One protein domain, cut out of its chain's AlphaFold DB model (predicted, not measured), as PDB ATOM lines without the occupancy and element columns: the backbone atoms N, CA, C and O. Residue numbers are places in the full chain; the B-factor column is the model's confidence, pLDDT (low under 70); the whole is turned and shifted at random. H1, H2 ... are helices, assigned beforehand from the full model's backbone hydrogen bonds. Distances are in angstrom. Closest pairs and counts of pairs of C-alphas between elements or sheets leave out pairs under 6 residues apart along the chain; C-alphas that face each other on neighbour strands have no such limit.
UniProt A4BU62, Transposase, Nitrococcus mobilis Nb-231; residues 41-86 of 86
ATOM      1  N   MET A  41      -4.042   6.538  -3.140       76.31
ATOM      2  CA  MET A  41      -3.864   6.400  -1.688       76.31
ATOM      3  C   MET A  41      -3.076   5.151  -1.280       76.31
ATOM      4  O   MET A  41      -2.459   5.142  -0.216       76.31
ATOM      5  N   ARG A  42      -3.030   4.122  -2.134       78.31
ATOM      6  CA  ARG A  42      -2.342   2.858  -1.835       78.31
ATOM      7  C   ARG A  42      -0.835   3.057  -1.677       78.31
ATOM      8  O   ARG A  42      -0.234   2.560  -0.727       78.31
ATOM      9  N   TRP A  43      -0.254   3.877  -2.549       80.50
ATOM     10  CA  TRP A  43       1.176   4.175  -2.528       80.50
ATOM     11  C   TRP A  43       1.637   4.861  -1.234       80.50
ATOM     12  O   TRP A  43       2.786   4.713  -0.833       80.50
ATOM     13  N   ILE A  44       0.757   5.597  -0.542       83.31
ATOM     14  CA  ILE A  44       1.101   6.259   0.728       83.31
ATOM     15  C   ILE A  44       1.369   5.215   1.823       83.31
ATOM     16  O   ILE A  44       2.349   5.334   2.567       83.31
ATOM     17  N   GLY A  45       0.534   4.173   1.894       81.19
ATOM     18  CA  GLY A  45       0.722   3.060   2.825       81.19
ATOM     19  C   GLY A  45       1.976   2.255   2.493       81.19
ATOM     20  O   GLY A  45       2.850   2.096   3.344       81.19
ATOM     21  N   GLU A  46       2.118   1.834   1.235       85.00
ATOM     22  CA  GLU A  46       3.276   1.055   0.768       85.00
ATOM     23  C   GLU A  46       4.601   1.800   0.994       85.00
ATOM     24  O   GLU A  46       5.569   1.217   1.483       85.00
ATOM     25  N   ARG A  47       4.637   3.116   0.751       87.56
ATOM     26  CA  ARG A  47       5.814   3.958   1.011       87.56
ATOM     27  C   ARG A  47       6.181   4.012   2.494       87.56
ATOM     28  O   ARG A  47       7.363   4.017   2.830       87.56
ATOM     29  N   THR A  48       5.188   4.034   3.380       87.06
ATOM     30  CA  THR A  48       5.429   4.000   4.830       87.06
ATOM     31  C   THR A  48       6.088   2.682   5.239       87.06
ATOM     32  O   THR A  48       7.089   2.701   5.954       87.06
ATOM     33  N   PHE A  49       5.608   1.548   4.719       84.69
ATOM     34  CA  PHE A  49       6.243   0.247   4.950       84.69
ATOM     35  C   PHE A  49       7.647   0.156   4.342       84.69
ATOM     36  O   PHE A  49       8.559  -0.351   4.993       84.69
ATOM     37  N   ALA A  50       7.861   0.717   3.149       90.19
ATOM     38  CA  ALA A  50       9.188   0.789   2.542       90.19
ATOM     39  C   ALA A  50      10.185   1.549   3.437       90.19
ATOM     40  O   ALA A  50      11.321   1.114   3.618       90.19
ATOM     41  N   TRP A  51       9.758   2.648   4.069       91.62
ATOM     42  CA  TRP A  51      10.595   3.373   5.026       91.62
ATOM     43  C   TRP A  51      10.886   2.582   6.302       91.62
ATOM     44  O   TRP A  51      12.000   2.667   6.817       91.62
ATOM     45  N   LEU A  52       9.926   1.799   6.804       91.19
ATOM     46  CA  LEU A  52      10.170   0.894   7.931       91.19
ATOM     47  C   LEU A  52      11.209  -0.181   7.580       91.19
ATOM     48  O   LEU A  52      12.004  -0.547   8.444       91.19
ATOM     49  N   GLY A  53      11.276  -0.607   6.316       88.88
ATOM     50  CA  GLY A  53      12.306  -1.520   5.811       88.88
ATOM     51  C   GLY A  53      13.742  -0.996   5.958       88.88
ATOM     52  O   GLY A  53      14.665  -1.787   6.144       88.88
ATOM     53  N   ASN A  54      13.944   0.327   5.983       87.75
ATOM     54  CA  ASN A  54      15.261   0.925   6.253       87.75
ATOM     55  C   ASN A  54      15.687   0.791   7.723       87.75
ATOM     56  O   ASN A  54      16.854   0.999   8.068       87.75
ATOM     57  N   TYR A  55      14.767   0.442   8.624       92.25
ATOM     58  CA  TYR A  55      15.115   0.160  10.002       92.25
ATOM     59  C   TYR A  55      15.630  -1.273  10.104       92.25
ATOM     60  O   TYR A  55      14.854  -2.223  10.118       92.25
ATOM     61  N   ARG A  56      16.955  -1.442  10.230       91.25
ATOM     62  CA  ARG A  56      17.630  -2.756  10.212       91.25
ATOM     63  C   ARG A  56      16.951  -3.826  11.068       91.25
ATOM     64  O   ARG A  56      16.923  -4.987  10.671       91.25
ATOM     65  N   ARG A  57      16.397  -3.469  12.232       91.62
ATOM     66  CA  ARG A  57      15.727  -4.456  13.090       91.62
ATOM     67  C   ARG A  57      14.316  -4.849  12.634       91.62
ATOM     68  O   ARG A  57      13.851  -5.898  13.026       91.62
ATOM     69  N   LEU A  58      13.647  -4.068  11.800       93.81
ATOM     70  CA  LEU A  58      12.375  -4.489  11.202       93.81
ATOM     71  C   LEU A  58      12.574  -5.313   9.920       93.81
ATOM     72  O   LEU A  58      11.597  -5.763   9.340       93.81
ATOM     73  N   SER A  59      13.821  -5.539   9.478       90.69
ATOM     74  CA  SER A  59      14.105  -6.331   8.267       90.69
ATOM     75  C   SER A  59      13.719  -7.809   8.387       90.69
ATOM     76  O   SER A  59      13.481  -8.461   7.376       90.69
ATOM     77  N   LYS A  60      13.697  -8.342   9.611       89.50
ATOM     78  CA  LYS A  60      13.304  -9.712   9.947       89.50
ATOM     79  C   LYS A  60      12.636  -9.699  11.314       89.50
ATOM     80  O   LYS A  60      12.806  -8.744  12.073       89.50
ATOM     81  N   ASP A  61      11.928 -10.771  11.630       90.88
ATOM     82  CA  ASP A  61      11.410 -10.963  12.973       90.88
ATOM     83  C   ASP A  61      12.547 -11.399  13.908       90.88
ATOM     84  O   ASP A  61      13.053 -12.518  13.824       90.88
ATOM     85  N   TYR A  62      13.027 -10.462  14.725       92.88
ATOM     86  CA  TYR A  62      14.092 -10.702  15.705       92.88
ATOM     87  C   TYR A  62      13.567 -10.752  17.139       92.88
ATOM     88  O   TYR A  62      14.324 -11.088  18.049       92.88
ATOM     89  N   GLU A  63      12.330 -10.323  17.372       94.88
ATOM     90  CA  GLU A  63      11.817 -10.106  18.718       94.88
ATOM     91  C   GLU A  63      11.011 -11.332  19.149       94.88
ATOM     92  O   GLU A  63      10.090 -11.755  18.468       94.88
ATOM     93  N   ILE A  64      11.349 -11.907  20.304       95.19
ATOM     94  CA  ILE A  64      10.685 -13.127  20.794       95.19
ATOM     95  C   ILE A  64       9.268 -12.816  21.291       95.19
ATOM     96  O   ILE A  64       8.349 -13.616  21.131       95.19
ATOM     97  N   LEU A  65       9.088 -11.651  21.921       97.19
ATOM     98  CA  LEU A  65       7.804 -11.240  22.474       97.19
ATOM     99  C   LEU A  65       7.086 -10.265  21.532       97.19
ATOM    100  O   LEU A  65       7.698  -9.268  21.130       97.19
ATOM    101  N   PRO A  66       5.769 -10.438  21.304       95.75
ATOM    102  CA  PRO A  66       4.967  -9.507  20.509       95.75
ATOM    103  C   PRO A  66       5.048  -8.065  21.015       95.75
ATOM    104  O   PRO A  66       5.146  -7.132  20.224       95.75
ATOM    105  N   LEU A  67       5.096  -7.878  22.338       97.19
ATOM    106  CA  LEU A  67       5.234  -6.557  22.954       97.19
ATOM    107  C   LEU A  67       6.548  -5.866  22.554       97.19
ATOM    108  O   LEU A  67       6.586  -4.656  22.329       97.19
ATOM    109  N   SER A  68       7.633  -6.635  22.440       96.19
ATOM    110  CA  SER A  68       8.926  -6.100  22.009       96.19
ATOM    111  C   SER A  68       8.894  -5.747  20.524       96.19
ATOM    112  O   SER A  68       9.307  -4.644  20.162       96.19
ATOM    113  N   ALA A  69       8.325  -6.618  19.681       95.00
ATOM    114  CA  ALA A  69       8.121  -6.354  18.256       95.00
ATOM    115  C   ALA A  69       7.306  -5.070  18.025       95.00
ATOM    116  O   ALA A  69       7.723  -4.185  17.274       95.00
ATOM    117  N   GLU A  70       6.194  -4.916  18.744       96.25
ATOM    118  CA  GLU A  70       5.344  -3.729  18.680       96.25
ATOM    119  C   GLU A  70       6.118  -2.457  19.057       96.25
ATOM    120  O   GLU A  70       6.072  -1.449  18.346       96.25
ATOM    121  N   ASN A  71       6.908  -2.511  20.132       96.19
ATOM    122  CA  ASN A  71       7.738  -1.384  20.547       96.19
ATOM    123  C   ASN A  71       8.790  -1.017  19.488       96.19
ATOM    124  O   ASN A  71       9.034   0.171  19.262       96.19
ATOM    125  N   ARG A  72       9.375  -1.993  18.776       95.88
ATOM    126  CA  ARG A  72      10.290  -1.704  17.654       95.88
ATOM    127  C   ARG A  72       9.590  -0.936  16.537       95.88
ATOM    128  O   ARG A  72      10.182   0.011  16.016       95.88
ATOM    129  N   VAL A  73       8.358  -1.315  16.193       95.06
ATOM    130  CA  VAL A  73       7.554  -0.622  15.171       95.06
ATOM    131  C   VAL A  73       7.234   0.805  15.615       95.06
ATOM    132  O   VAL A  73       7.470   1.742  14.852       95.06
ATOM    133  N   ARG A  74       6.793   0.998  16.866       95.94
ATOM    134  CA  ARG A  74       6.518   2.333  17.432       95.94
ATOM    135  C   ARG A  74       7.745   3.245  17.369       95.94
ATOM    136  O   ARG A  74       7.648   4.366  16.878       95.94
ATOM    137  N   ILE A  75       8.912   2.755  17.796       95.81
ATOM    138  CA  ILE A  75      10.172   3.518  17.758       95.81
ATOM    139  C   ILE A  75      10.554   3.891  16.320       95.81
ATOM    140  O   ILE A  75      10.959   5.027  16.061       95.81
ATOM    141  N   ALA A  76      10.436   2.956  15.374       95.12
ATOM    142  CA  ALA A  76      10.735   3.228  13.972       95.12
ATOM    143  C   ALA A  76       9.798   4.299  13.393       95.12
ATOM    144  O   ALA A  76      10.267   5.225  12.729       95.12
ATOM    145  N   MET A  77       8.500   4.230  13.705       94.69
ATOM    146  CA  MET A  77       7.526   5.219  13.251       94.69
ATOM    147  C   MET A  77       7.782   6.606  13.852       94.69
ATOM    148  O   MET A  77       7.764   7.592  13.118       94.69
ATOM    149  N   LEU A  78       8.105   6.692  15.148       94.56
ATOM    150  CA  LEU A  78       8.470   7.957  15.798       94.56
ATOM    151  C   LEU A  78       9.658   8.625  15.103       94.56
ATOM    152  O   LEU A  78       9.599   9.808  14.785       94.56
ATOM    153  N   ARG A  79      10.714   7.862  14.794       93.31
ATOM    154  CA  ARG A  79      11.882   8.378  14.062       93.31
ATOM    155  C   ARG A  79      11.505   8.898  12.674       93.31
ATOM    156  O   ARG A  79      11.984   9.954  12.276       93.31
ATOM    157  N   LEU A  80      10.653   8.171  11.947       92.00
ATOM    158  CA  LEU A  80      10.191   8.579  10.618       92.00
ATOM    159  C   LEU A  80       9.324   9.836  10.650       92.00
ATOM    160  O   LEU A  80       9.432  10.649   9.735       92.00
ATOM    161  N   MET A  81       8.458   9.977  11.654       91.94
ATOM    162  CA  MET A  81       7.622  11.164  11.824       91.94
ATOM    163  C   MET A  81       8.467  12.374  12.222       91.94
ATOM    164  O   MET A  81       8.371  13.406  11.568       91.94
ATOM    165  N   LEU A  82       9.355  12.230  13.213       94.00
ATOM    166  CA  LEU A  82      10.253  13.304  13.651       94.00
ATOM    167  C   LEU A  82      11.109  13.840  12.499       94.00
ATOM    168  O   LEU A  82      11.189  15.048  12.314       94.00
ATOM    169  N   ALA A  83      11.670  12.954  11.670       89.75
ATOM    170  CA  ALA A  83      12.464  13.342  10.504       89.75
ATOM    171  C   ALA A  83      11.669  14.061   9.395       89.75
ATOM    172  O   ALA A  83      12.276  14.542   8.447       89.75
ATOM    173  N   LYS A  84      10.331  14.075   9.457       83.25
ATOM    174  CA  LYS A  84       9.467  14.806   8.514       83.25
ATOM    175  C   LYS A  84       8.834  16.062   9.106       83.25
ATOM    176  O   LYS A  84       8.218  16.820   8.366       83.25
ATOM    177  N   CYS A  85       8.907  16.224  10.424       82.00
ATOM    178  CA  CYS A  85       8.411  17.406  11.124       82.00
ATOM    179  C   CYS A  85       9.455  18.528  11.198       82.00
ATOM    180  O   CYS A  85       9.075  19.670  11.437       82.00
ATOM    181  N   VAL A  86      10.733  18.188  11.026       63.12
ATOM    182  CA  VAL A  86      11.862  19.120  10.891       63.12
ATOM    183  C   VAL A  86      12.147  19.322   9.410       63.12
ATOM    184  O   VAL A  86      12.377  20.483   9.020       63.12
TER     185      VAL A  86
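What this domain is: This is residues 41 to 86 of the 86 residues of the protein "Transposase" of Nitrococcus mobilis Nb-231 (UniProt A4BU62). What does the domain look like? Going along the printed part, a shorter helix H1 meets the side of a longer helix H2 with its last residues, steeply angled to it, and a wide loop of residues 54 to 65 leads from the end of H1 to the start of H2. Residues 41 to 47, of which 42 to 47 belong to H1, and residues 81 to 86, of which 81 to 85 belong to H2, stick out. What is it made of? The printed part has 46 residues with two named helices, H1 then H2, and no named strand, and its class is all helix. How spread out is it? It is only just loose, close to compact, with a radius of gyration of the C-alphas of 11.4 A and spans of 32 by 24 by 16 A.

Where its parts are: Where is the first helix? H1 runs from Arg 42, C-alpha at (-2.342, 2.858, -1.835), to Gly 53. Where is the second? H2 runs from Pro 66, C-alpha at (4.967, -9.507, 20.509), to Cys 85, C-alpha at (8.411, 17.406, 11.124), 28.7 A from first to last C-alpha; H1 measures 17.1 A.

How they stand to each other: Do H1 and H2 meet? They touch, H1 with residues 51 to 52 alone and H2 with residues 73 to 80 alone; the closest C-alphas, those of Leu 52 and Ala 76, are 6.5 A apart. How do their lines stand? They are about perpendicular, only just, at 71 degrees. What do the backbones show? In H1 every O i to N i+4 pair is within hydrogen-bond range; in H2 15 of 16 are.

The domain as a whole: How large is it? The two C-alphas farthest apart, those of Ile 64 and Val 86, are 33.8 A apart. Is it continuous? The printed part has no cut, and the link from H1 to H2, 12 residues, is long. Where is confidence low? Only residue 86 is under 70; the mean pLDDT of the printed part is 90.1.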